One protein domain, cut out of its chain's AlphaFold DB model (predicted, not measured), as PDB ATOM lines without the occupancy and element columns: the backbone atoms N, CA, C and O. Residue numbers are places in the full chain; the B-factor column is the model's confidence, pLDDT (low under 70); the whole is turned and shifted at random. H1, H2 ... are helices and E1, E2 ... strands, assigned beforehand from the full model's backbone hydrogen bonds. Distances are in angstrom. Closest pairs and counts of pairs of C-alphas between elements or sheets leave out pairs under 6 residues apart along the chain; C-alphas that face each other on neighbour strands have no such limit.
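This is residues 96 to 178 of the 232 residues of an uncharacterized protein of Anaerolineae bacterium (UniProt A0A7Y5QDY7). Look first for one long helix, H1, at the core: the hairpin of strands E1 and E2 packs on one side of it through E1, the shorter helix H2 packs on the opposite side, and the small parallel pair E3 and E4 covers a third side. The last stretch, residues 167 to 178, folds back from the short helix H3 to pair at residues 176 to 177 with E4. The printed part has 83 residues, with three named helices and four named strands in the order E1, E2, E3, H1, E4, H2, H3; E1 and E2 form an antiparallel sheet, E3 and E4 a separate parallel one, and the class is mixed, helices and strands. The whole is compact, with a radius of gyration of the C-alphas of 11.4 A, and rounded, spanning 30 by 24 by 22 A.

Find C-alpha 96 at (231.205, 366.925, 261.669); there E1 begins, residues 96 to 100, 12.4 A long. E2 takes residues 103 to 108 over 16.6 A, and E3 is residues 112 to 114. Find C-alpha 121 at (237.027, 368.429, 273.561); from there H1 runs 23.0 A to residue 136. E4 is residues 146 to 148, and H2, residues 151 to 159, is 11.8 A long. H3, residues 163 to 166, ends at C-alpha 166, at (248.914, 378.061, 252.451).

Begin with the hairpin E1 and E2, antiparallel at 146 degrees, where N 96 and O 107 are 2.7 A apart, within hydrogen-bond range. E1 and H1 come closest at the C-alphas of Leu 100 and Gly 132, 5.2 A apart. E2 and H1 are near each other, with 7 pairs of C-alphas within 10 A. E3 and E4 are parallel at 27 degrees, with N 148 and O 113 2.8 A apart, within hydrogen-bond range. E3, H1 and E4 form a strand-helix-strand unit, two parallel neighbour strands with a helix between them along the chain, and its crossover is left-handed. H1 touches H2 with residues 123 to 130 alone; their closest C-alphas, those of Ala 127 and Val 151, are 5.8 A apart. They run the same way at a tilt of 36 degrees, only just steep. H3 is close to H1 but not clearly touching, the closest C-alphas being those of Asp 136 and Glu 163 at 7.1 A. In H1 and H2 every O i to N i+4 pair is within hydrogen-bond range; H3 is too short for such a pair.

The two C-alphas farthest apart are those of Ala 121 and Leu 168, at 30.7 A. The printed part has no cut, and no link between named elements is long. Look for low confidence at residues 102 and 178, the two under 70; the mean pLDDT of the printed part is 81.0.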
ATOM      1  N   VAL A  96     231.059 365.629 261.009       73.94
ATOM      2  CA  VAL A  96     231.205 366.925 261.669       73.94
ATOM      3  C   VAL A  96     231.121 368.047 260.651       73.94
ATOM      4  O   VAL A  96     231.767 368.031 259.606       73.94
ATOM      5  N   ASP A  97     230.321 369.045 260.996       77.62
ATOM      6  CA  ASP A  97     230.191 370.279 260.246       77.62
ATOM      7  C   ASP A  97     231.423 371.166 260.450       77.62
ATOM      8  O   ASP A  97     231.631 371.760 261.510       77.62
ATOM      9  N   VAL A  98     232.243 371.260 259.408       77.50
ATOM     10  CA  VAL A  98     233.410 372.132 259.344       77.50
ATOM     11  C   VAL A  98     232.968 373.506 258.823       77.50
ATOM     12  O   VAL A  98     232.534 373.615 257.670       77.50
ATOM     13  N   PRO A  99     233.058 374.574 259.634       76.94
ATOM     14  CA  PRO A  99     232.720 375.917 259.185       76.94
ATOM     15  C   PRO A  99     233.778 376.425 258.196       76.94
ATOM     16  O   PRO A  99     234.972 376.420 258.493       76.94
ATOM     17  N   LEU A 100     233.328 376.887 257.030       77.50
ATOM     18  CA  LEU A 100     234.151 377.492 255.981       77.50
ATOM     19  C   LEU A 100     233.807 378.974 255.830       77.50
ATOM     20  O   LEU A 100     232.719 379.431 256.193       77.50
ATOM     21  N   LYS A 101     234.686 379.751 255.193       70.00
ATOM     22  CA  LYS A 101     234.365 381.145 254.827       70.00
ATOM     23  C   LYS A 101     233.183 381.260 253.868       70.00
ATOM     24  O   LYS A 101     232.524 382.298 253.831       70.00
ATOM     25  N   LYS A 102     232.913 380.213 253.086       67.81
ATOM     26  CA  LYS A 102     231.781 380.129 252.152       67.81
ATOM     27  C   LYS A 102     230.880 378.933 252.475       67.81
ATOM     28  O   LYS A 102     230.738 378.026 251.662       67.81
ATOM     29  N   GLY A 103     230.252 378.960 253.648       74.81
ATOM     30  CA  GLY A 103     229.267 377.962 254.073       74.81
ATOM     31  C   GLY A 103     229.839 376.944 255.056       74.81
ATOM     32  O   GLY A 103     230.813 377.218 255.743       74.81
ATOM     33  N   THR A 104     229.222 375.773 255.132       78.62
ATOM     34  CA  THR A 104     229.639 374.685 256.022       78.62
ATOM     35  C   THR A 104     229.881 373.447 255.174       78.62
ATOM     36  O   THR A 104     229.095 373.173 254.264       78.62
ATOM     37  N   LYS A 105     230.961 372.710 255.443       77.38
ATOM     38  CA  LYS A 105     231.232 371.425 254.797       77.38
ATOM     39  C   LYS A 105     231.145 370.304 255.819       77.38
ATOM     40  O   LYS A 105     231.857 370.315 256.814       77.38
ATOM     41  N   ALA A 106     230.292 369.328 255.543       78.88
ATOM     42  CA  ALA A 106     230.185 368.125 256.348       78.88
ATOM     43  C   ALA A 106     231.380 367.203 256.029       78.88
ATOM     44  O   ALA A 106     231.568 366.814 254.876       78.88
ATOM     45  N   VAL A 107     232.205 366.898 257.031       78.06
ATOM     46  CA  VAL A 107     233.390 366.031 256.922       78.06
ATOM     47  C   VAL A 107     233.274 364.869 257.899       78.06
ATOM     48  O   VAL A 107     232.842 365.051 259.032       78.06
ATOM     49  N   LYS A 108     233.641 363.656 257.486       77.81
ATOM     50  CA  LYS A 108     233.548 362.473 258.351       77.81
ATOM     51  C   LYS A 108     234.464 362.612 259.566       77.81
ATOM     52  O   LYS A 108     235.627 362.983 259.423       77.81
ATOM     53  N   ILE A 109     233.973 362.250 260.752       74.06
ATOM     54  CA  ILE A 109     234.782 362.268 261.985       74.06
ATOM     55  C   ILE A 109     235.980 361.319 261.872       74.06
ATOM     56  O   ILE A 109     237.055 361.625 262.373       74.06
ATOM     57  N   SER A 110     235.832 360.203 261.152       74.25
ATOM     58  CA  SER A 110     236.916 359.250 260.879       74.25
ATOM     59  C   SER A 110     238.081 359.855 260.087       74.25
ATOM     60  O   SER A 110     239.201 359.357 260.172       74.25
ATOM     61  N   HIS A 111     237.846 360.937 259.341       81.75
ATOM     62  CA  HIS A 111     238.862 361.578 258.508       81.75
ATOM     63  C   HIS A 111     239.666 362.649 259.250       81.75
ATOM     64  O   HIS A 111     240.608 363.191 258.681       81.75
ATOM     65  N   LEU A 112     239.321 362.964 260.501       84.69
ATOM     66  CA  LEU A 112     240.028 363.944 261.317       84.69
ATOM     67  C   LEU A 112     240.450 363.295 262.637       84.69
ATOM     68  O   LEU A 112     239.670 363.225 263.586       84.69
ATOM     69  N   LYS A 113     241.700 362.832 262.708       86.19
ATOM     70  CA  LYS A 113     242.266 362.208 263.913       86.19
ATOM     71  C   LYS A 113     243.322 363.116 264.534       86.19
ATOM     72  O   LYS A 113     244.144 363.674 263.824       86.19
ATOM     73  N   ILE A 114     243.323 363.253 265.855       86.25
ATOM     74  CA  ILE A 114     244.408 363.914 266.594       86.25
ATOM     75  C   ILE A 114     245.290 362.795 267.146       86.25
ATOM     76  O   ILE A 114     244.772 361.897 267.811       86.25
ATOM     77  N   VAL A 115     246.576 362.787 266.800       82.38
ATOM     78  CA  VAL A 115     247.511 361.697 267.149       82.38
ATOM     79  C   VAL A 115     248.495 362.069 268.254       82.38
ATOM     80  O   VAL A 115     249.074 361.172 268.856       82.38
ATOM     81  N   GLY A 116     248.641 363.353 268.577       74.25
ATOM     82  CA  GLY A 116     249.495 363.809 269.668       74.25
ATOM     83  C   GLY A 116     249.005 365.105 270.317       74.25
ATOM     84  O   GLY A 116     248.003 365.700 269.912       74.25
ATOM     85  N   GLY A 117     249.725 365.529 271.355       78.50
ATOM     86  CA  GLY A 117     249.387 366.715 272.137       78.50
ATOM     87  C   GLY A 117     248.099 366.548 272.949       78.50
ATOM     88  O   GLY A 117     247.755 365.459 273.405       78.50
ATOM     89  N   GLU A 118     247.395 367.655 273.167       76.25
ATOM     90  CA  GLU A 118     246.100 367.659 273.851       76.25
ATOM     91  C   GLU A 118     245.001 367.101 272.927       76.25
ATOM     92  O   GLU A 118     244.788 367.598 271.821       76.25
ATOM     93  N   THR A 119     244.273 366.081 273.391       80.44
ATOM     94  CA  THR A 119     243.189 365.408 272.648       80.44
ATOM     95  C   THR A 119     241.812 365.651 273.276       80.44
ATOM     96  O   THR A 119     240.902 364.829 273.154       80.44
ATOM     97  N   ASP A 120     241.656 366.749 274.013       83.38
ATOM     98  CA  ASP A 120     240.427 367.074 274.729       83.38
ATOM     99  C   ASP A 120     239.338 367.648 273.795       83.38
ATOM    100  O   ASP A 120     239.542 367.909 272.605       83.38
ATOM    101  N   ALA A 121     238.139 367.880 274.336       79.00
ATOM    102  CA  ALA A 121     237.027 368.429 273.561       79.00
ATOM    103  C   ALA A 121     237.319 369.834 272.991       79.00
ATOM    104  O   ALA A 121     236.753 370.205 271.959       79.00
ATOM    105  N   ALA A 122     238.163 370.642 273.643       83.44
ATOM    106  CA  ALA A 122     238.605 371.932 273.121       83.44
ATOM    107  C   ALA A 122     239.595 371.769 271.967       83.44
ATOM    108  O   ALA A 122     239.404 372.429 270.939       83.44
ATOM    109  N   ALA A 123     240.568 370.863 272.086       83.56
ATOM    110  CA  ALA A 123     241.459 370.509 270.988       83.56
ATOM    111  C   ALA A 123     240.680 370.001 269.769       83.56
ATOM    112  O   ALA A 123     240.917 370.465 268.657       83.56
ATOM    113  N   TYR A 124     239.660 369.158 269.952       82.75
ATOM    114  CA  TYR A 124     238.823 368.712 268.832       82.75
ATOM    115  C   TYR A 124     238.092 369.874 268.141       82.75
ATOM    116  O   TYR A 124     238.106 369.990 266.916       82.75
ATOM    117  N   ARG A 125     237.510 370.807 268.908       84.38
ATOM    118  CA  ARG A 125     236.888 372.017 268.333       84.38
ATOM    119  C   ARG A 125     237.894 372.870 267.558       84.38
ATOM    120  O   ARG A 125     237.551 373.403 266.506       84.38
ATOM    121  N   GLN A 126     239.120 373.005 268.061       85.38
ATOM    122  CA  GLN A 126     240.190 373.715 267.357       85.38
ATOM    123  C   GLN A 126     240.613 372.980 266.082       85.38
ATOM    124  O   GLN A 126     240.746 373.616 265.039       85.38
ATOM    125  N   ALA A 127     240.734 371.654 266.123       86.19
ATOM    126  CA  ALA A 127     241.044 370.832 264.961       86.19
ATOM    127  C   ALA A 127     240.013 371.025 263.841       86.19
ATOM    128  O   ALA A 127     240.402 371.235 262.697       86.19
ATOM    129  N   VAL A 128     238.716 371.062 264.170       86.88
ATOM    130  CA  VAL A 128     237.628 371.335 263.210       86.88
ATOM    131  C   VAL A 128     237.766 372.720 262.565       86.88
ATOM    132  O   VAL A 128     237.583 372.866 261.358       86.88
ATOM    133  N   LEU A 129     238.138 373.747 263.335       86.94
ATOM    134  CA  LEU A 129     238.373 375.092 262.793       86.94
ATOM    135  C   LEU A 129     239.596 375.139 261.864       86.94
ATOM    136  O   LEU A 129     239.566 375.811 260.831       86.94
ATOM    137  N   LEU A 130     240.667 374.423 262.210       87.12
ATOM    138  CA  LEU A 130     241.869 374.325 261.377       87.12
ATOM    139  C   LEU A 130     241.591 373.561 260.087       87.12
ATOM    140  O   LEU A 130     241.989 374.019 259.022       87.12
ATOM    141  N   ALA A 131     240.837 372.468 260.173       86.38
ATOM    142  CA  ALA A 131     240.281 371.737 259.041       86.38
ATOM    143  C   ALA A 131     239.559 372.673 258.059       86.38
ATOM    144  O   ALA A 131     239.830 372.646 256.859       86.38
ATOM    145  N   GLY A 132     238.709 373.569 258.567       86.00
ATOM    146  CA  GLY A 132     238.029 374.563 257.733       86.00
ATOM    147  C   GLY A 132     238.998 375.520 257.051       86.00
ATOM    148  O   GLY A 132     238.882 375.785 255.855       86.00
ATOM    149  N   LYS A 133     240.031 375.961 257.774       84.44
ATOM    150  CA  LYS A 133     241.088 376.812 257.216       84.44
ATOM    151  C   LYS A 133     241.934 376.094 256.155       84.44
ATOM    152  O   LYS A 133     242.349 376.733 255.191       84.44
ATOM    153  N   LEU A 134     242.177 374.793 256.310       86.00
ATOM    154  CA  LEU A 134     242.868 373.964 255.316       86.00
ATOM    155  C   LEU A 134     242.033 373.817 254.036       86.00
ATOM    156  O   LEU A 134     242.583 373.921 252.940       86.00
ATOM    157  N   ILE A 135     240.714 373.648 254.166       85.56
ATOM    158  CA  ILE A 135     239.789 373.592 253.025       85.56
ATOM    159  C   ILE A 135     239.705 374.946 252.315       85.56
ATOM    160  O   ILE A 135     239.820 375.012 251.090       85.56
ATOM    161  N   ASP A 136     239.578 376.042 253.065       82.94
ATOM    162  CA  ASP A 136     239.563 377.400 252.503       82.94
ATOM    163  C   ASP A 136     240.886 377.739 251.791       82.94
ATOM    164  O   ASP A 136     240.888 378.386 250.743       82.94
ATOM    165  N   GLY A 137     242.010 377.250 252.323       81.25
ATOM    166  CA  GLY A 137     243.335 377.343 251.706       81.25
ATOM    167  C   GLY A 137     243.547 376.421 250.501       81.25
ATOM    168  O   GLY A 137     244.649 376.412 249.960       81.25
ATOM    169  N   LYS A 138     242.526 375.650 250.081       81.75
ATOM    170  CA  LYS A 138     242.592 374.600 249.043       81.75
ATOM    171  C   LYS A 138     243.674 373.544 249.288       81.75
ATOM    172  O   LYS A 138     244.123 372.893 248.348       81.75
ATOM    173  N   LEU A 139     244.093 373.389 250.538       84.12
ATOM    174  CA  LEU A 139     245.137 372.450 250.922       84.12
ATOM    175  C   LEU A 139     244.559 371.078 251.256       84.12
ATOM    176  O   LEU A 139     245.204 370.060 251.029       84.12
ATOM    177  N   TRP A 140     243.332 371.064 251.773       84.81
ATOM    178  CA  TRP A 140     242.594 369.852 252.080       84.81
ATOM    179  C   TRP A 140     241.247 369.841 251.366       84.81
ATOM    180  O   TRP A 140     240.565 370.858 251.256       84.81
ATOM    181  N   ASP A 141     240.857 368.670 250.891       81.00
ATOM    182  CA  ASP A 141     239.579 368.426 250.237       81.00
ATOM    183  C   ASP A 141     238.457 368.124 251.239       81.00
ATOM    184  O   ASP A 141     237.295 368.217 250.864       81.00
ATOM    185  N   GLY A 142     238.751 367.811 252.506       81.56
ATOM    186  CA  GLY A 142     237.749 367.351 253.477       81.56
ATOM    187  C   GLY A 142     237.285 365.908 253.245       81.56
ATOM    188  O   GLY A 142     236.319 365.471 253.867       81.56
ATOM    189  N   GLU A 143     237.935 365.180 252.340       79.94
ATOM    190  CA  GLU A 143     237.621 363.792 251.986       79.94
ATOM    191  C   GLU A 143     238.784 362.858 252.309       79.94
ATOM    192  O   GLU A 143     238.552 361.717 252.689       79.94
ATOM    193  N   SER A 144     240.021 363.343 252.237       82.56
ATOM    194  CA  SER A 144     241.206 362.571 252.595       82.56
ATOM    195  C   SER A 144     241.368 362.489 254.122       82.56
ATOM    196  O   SER A 144     241.259 363.524 254.786       82.56
ATOM    197  N   PRO A 145     241.651 361.312 254.711       84.31
ATOM    198  CA  PRO A 145     241.877 361.201 256.146       84.31
ATOM    199  C   PRO A 145     243.202 361.859 256.550       84.31
ATOM    200  O   PRO A 145     244.270 361.552 256.017       84.31
ATOM    201  N   ILE A 146     243.130 362.763 257.524       87.94
ATOM    202  CA  ILE A 146     244.265 363.512 258.059       87.94
ATOM    203  C   ILE A 146     244.441 363.256 259.555       87.94
ATOM    204  O   ILE A 146     243.483 363.103 260.318       87.94
ATOM    205  N   ARG A 147     245.704 363.224 259.972       86.94
ATOM    206  CA  ARG A 147     246.147 363.066 261.354       86.94
ATOM    207  C   ARG A 147     246.873 364.341 261.783       86.94
ATOM    208  O   ARG A 147     247.821 364.768 261.129       86.94
ATOM    209  N   ILE A 148     246.400 364.977 262.848       87.62
ATOM    210  CA  ILE A 148     246.984 366.196 263.413       87.62
ATOM    211  C   ILE A 148     247.856 365.802 264.605       87.62
ATOM    212  O   ILE A 148     247.333 365.299 265.599       87.62
ATOM    213  N   ASP A 149     249.161 366.051 264.507       84.69
ATOM    214  CA  ASP A 149     250.123 365.727 265.570       84.69
ATOM    215  C   ASP A 149     249.974 366.617 266.799       84.69
ATOM    216  O   ASP A 149     250.071 366.136 267.915       84.69
ATOM    217  N   ASP A 150     249.736 367.915 266.614       86.12
ATOM    218  CA  ASP A 150     249.471 368.847 267.710       86.12
ATOM    219  C   ASP A 150     248.597 369.993 267.191       86.12
ATOM    220  O   ASP A 150     248.994 370.790 266.330       86.12
ATOM    221  N   VAL A 151     247.379 370.072 267.723       87.19
ATOM    222  CA  VAL A 151     246.370 371.045 267.299       87.19
ATOM    223  C   VAL A 151     246.806 372.483 267.585       87.19
ATOM    224  O   VAL A 151     246.569 373.376 266.770       87.19
ATOM    225  N   TYR A 152     247.461 372.742 268.715       85.69
ATOM    226  CA  TYR A 152     247.827 374.093 269.138       85.69
ATOM    227  C   TYR A 152     249.062 374.604 268.405       85.69
ATOM    228  O   TYR A 152     249.115 375.775 268.008       85.69
ATOM    229  N   MET A 153     250.037 373.730 268.163       83.44
ATOM    230  CA  MET A 153     251.198 374.042 267.330       83.44
ATOM    231  C   MET A 153     250.779 374.293 265.883       83.44
ATOM    232  O   MET A 153     251.205 375.290 265.287       83.44
ATOM    233  N   LEU A 154     249.876 373.466 265.346       84.88
ATOM    234  CA  LEU A 154     249.292 373.684 264.026       84.88
ATOM    235  C   LEU A 154     248.519 375.006 263.975       84.88
ATOM    236  O   LEU A 154     248.729 375.802 263.059       84.88
ATOM    237  N   ALA A 155     247.703 375.305 264.988       85.56
ATOM    238  CA  ALA A 155     246.999 376.580 265.085       85.56
ATOM    239  C   ALA A 155     247.959 377.771 265.088       85.56
ATOM    240  O   ALA A 155     247.723 378.754 264.383       85.56
ATOM    241  N   LYS A 156     249.070 377.687 265.826       84.94
ATOM    242  CA  LYS A 156     250.097 378.735 265.868       84.94
ATOM    243  C   LYS A 156     250.792 378.907 264.516       84.94
ATOM    244  O   LYS A 156     250.962 380.045 264.077       84.94
ATOM    245  N   LYS A 157     251.126 377.807 263.833       81.94
ATOM    246  CA  LYS A 157     251.723 377.813 262.484       81.94
ATOM    247  C   LYS A 157     250.761 378.431 261.468       81.94
ATOM    248  O   LYS A 157     251.134 379.338 260.732       81.94
ATOM    249  N   MET A 158     249.494 378.024 261.492       79.81
ATOM    250  CA  MET A 158     248.469 378.531 260.582       79.81
ATOM    251  C   MET A 158     248.011 379.952 260.911       79.81
ATOM    252  O   MET A 158     247.525 380.637 260.017       79.81
ATOM    253  N   LYS A 159     248.128 380.437 262.153       81.31
ATOM    254  CA  LYS A 159     247.676 381.787 262.545       81.31
ATOM    255  C   LYS A 159     248.357 382.893 261.740       81.31
ATOM    256  O   LYS A 159     247.705 383.878 261.407       81.31
ATOM    257  N   HIS A 160     249.637 382.714 261.423       77.12
ATOM    258  CA  HIS A 160     250.433 383.687 260.674       77.12
ATOM    259  C   HIS A 160     250.394 383.471 259.159       77.12
ATOM    260  O   HIS A 160     250.850 384.340 258.428       77.12
ATOM    261  N   LEU A 161     249.820 382.357 258.700       79.56
ATOM    262  CA  LEU A 161     249.700 382.026 257.286       79.56
ATOM    263  C   LEU A 161     248.347 382.488 256.733       79.56
ATOM    264  O   LEU A 161     247.268 382.163 257.258       79.56
ATOM    265  N   SER A 162     248.417 383.259 255.653       76.75
ATOM    266  CA  SER A 162     247.282 383.634 254.814       76.75
ATOM    267  C   SER A 162     246.952 382.537 253.794       76.75
ATOM    268  O   SER A 162     247.772 381.675 253.500       76.75
ATOM    269  N   GLU A 163     245.749 382.569 253.214       73.31
ATOM    270  CA  GLU A 163     245.315 381.584 252.200       73.31
ATOM    271  C   GLU A 163     246.273 381.479 251.008       73.31
ATOM    272  O   GLU A 163     246.503 380.391 250.491       73.31
ATOM    273  N   ARG A 164     246.871 382.603 250.586       74.31
ATOM    274  CA  ARG A 164     247.871 382.599 249.507       74.31
ATOM    275  C   ARG A 164     249.152 381.880 249.907       74.31
ATOM    276  O   ARG A 164     249.751 381.230 249.063       74.31
ATOM    277  N   GLU A 165     249.567 382.011 251.163       78.38
ATOM    278  CA  GLU A 165     250.764 381.344 251.672       78.38
ATOM    279  C   GLU A 165     250.510 379.858 251.900       78.38
ATOM    280  O   GLU A 165     251.388 379.059 251.616       78.38
ATOM    281  N   LEU A 166     249.300 379.470 252.324       77.50
ATOM    282  CA  LEU A 166     248.914 378.061 252.451       77.50
ATOM    283  C   LEU A 166     249.031 377.304 251.120       77.50
ATOM    284  O   LEU A 166     249.413 376.142 251.129       77.50
ATOM    285  N   SER A 167     248.796 377.974 249.986       79.12
ATOM    286  CA  SER A 167     248.970 377.390 248.648       79.12
ATOM    287  C   SER A 167     250.432 377.107 248.262       79.12
ATOM    288  O   SER A 167     250.655 376.476 247.230       79.12
ATOM    289  N   LEU A 168     251.416 377.604 249.021       80.94
ATOM    290  CA  LEU A 168     252.845 377.338 248.794       80.94
ATOM    291  C   LEU A 168     253.330 376.067 249.499       80.94
ATOM    292  O   LEU A 168     254.445 375.618 249.248       80.94
ATOM    293  N   PHE A 169     252.511 375.517 250.389       81.19
ATOM    294  CA  PHE A 169     252.811 374.323 251.160       81.19
ATOM    295  C   PHE A 169     251.964 373.153 250.661       81.19
ATOM    296  O   PHE A 169     250.986 373.332 249.935       81.19
ATOM    297  N   THR A 170     252.329 371.947 251.073       82.00
ATOM    298  CA  THR A 170     251.544 370.732 250.858       82.00
ATOM    299  C   THR A 170     250.762 370.372 252.117       82.00
ATOM    300  O   THR A 170     251.087 370.815 253.218       82.00
ATOM    301  N   LEU A 171     249.709 369.560 251.984       81.62
ATOM    302  CA  LEU A 171     248.935 369.088 253.139       81.62
ATOM    303  C   LEU A 171     249.832 368.375 254.168       81.62
ATOM    304  O   LEU A 171     249.670 368.574 255.370       81.62
ATOM    305  N   GLN A 172     250.835 367.641 253.679       84.12
ATOM    306  CA  GLN A 172     251.814 366.899 254.478       84.12
ATOM    307  C   GLN A 172     252.707 367.803 255.347       84.12
ATOM    308  O   GLN A 172     253.204 367.356 256.375       84.12
ATOM    309  N   ASP A 173     252.866 369.088 255.003       80.44
ATOM    310  CA  ASP A 173     253.631 370.049 255.815       80.44
ATOM    311  C   ASP A 173     252.932 370.429 257.131       80.44
ATOM    312  O   ASP A 173     253.531 371.071 258.004       80.44
ATOM    313  N   PHE A 174     251.646 370.108 257.264       79.12
ATOM    314  CA  PHE A 174     250.817 370.506 258.401       79.12
ATOM    315  C   PHE A 174     250.179 369.333 259.123       79.12
ATOM    316  O   PHE A 174     249.963 369.424 260.330       79.12
ATOM    317  N   VAL A 175     249.833 368.279 258.388       83.69
ATOM    318  CA  VAL A 175     249.127 367.110 258.906       83.69
ATOM    319  C   VAL A 175     249.658 365.854 258.231       83.69
ATOM    320  O   VAL A 175     250.021 365.874 257.057       83.69
ATOM    321  N   GLN A 176     249.662 364.739 258.947       80.69
ATOM    322  CA  GLN A 176     250.004 363.455 258.357       80.69
ATOM    323  C   GLN A 176     248.792 362.936 257.573       80.69
ATOM    324  O   GLN A 176     247.723 362.684 258.132       80.69
ATOM    325  N   VAL A 177     248.939 362.804 256.255       77.50
ATOM    326  CA  VAL A 177     247.899 362.224 255.397       77.50
ATOM    327  C   VAL A 177     247.921 360.714 255.600       77.50
ATOM    328  O   VAL A 177     248.929 360.064 255.320       77.50
ATOM    329  N   GLY A 178     246.834 360.152 256.125       57.94
ATOM    330  CA  GLY A 178     246.684 358.706 256.186       57.94
ATOM    331  C   GLY A 178     246.437 358.185 254.776       57.94
ATOM    332  O   GLY A 178     245.448 358.559 254.153       57.94
TER     333      GLY A 178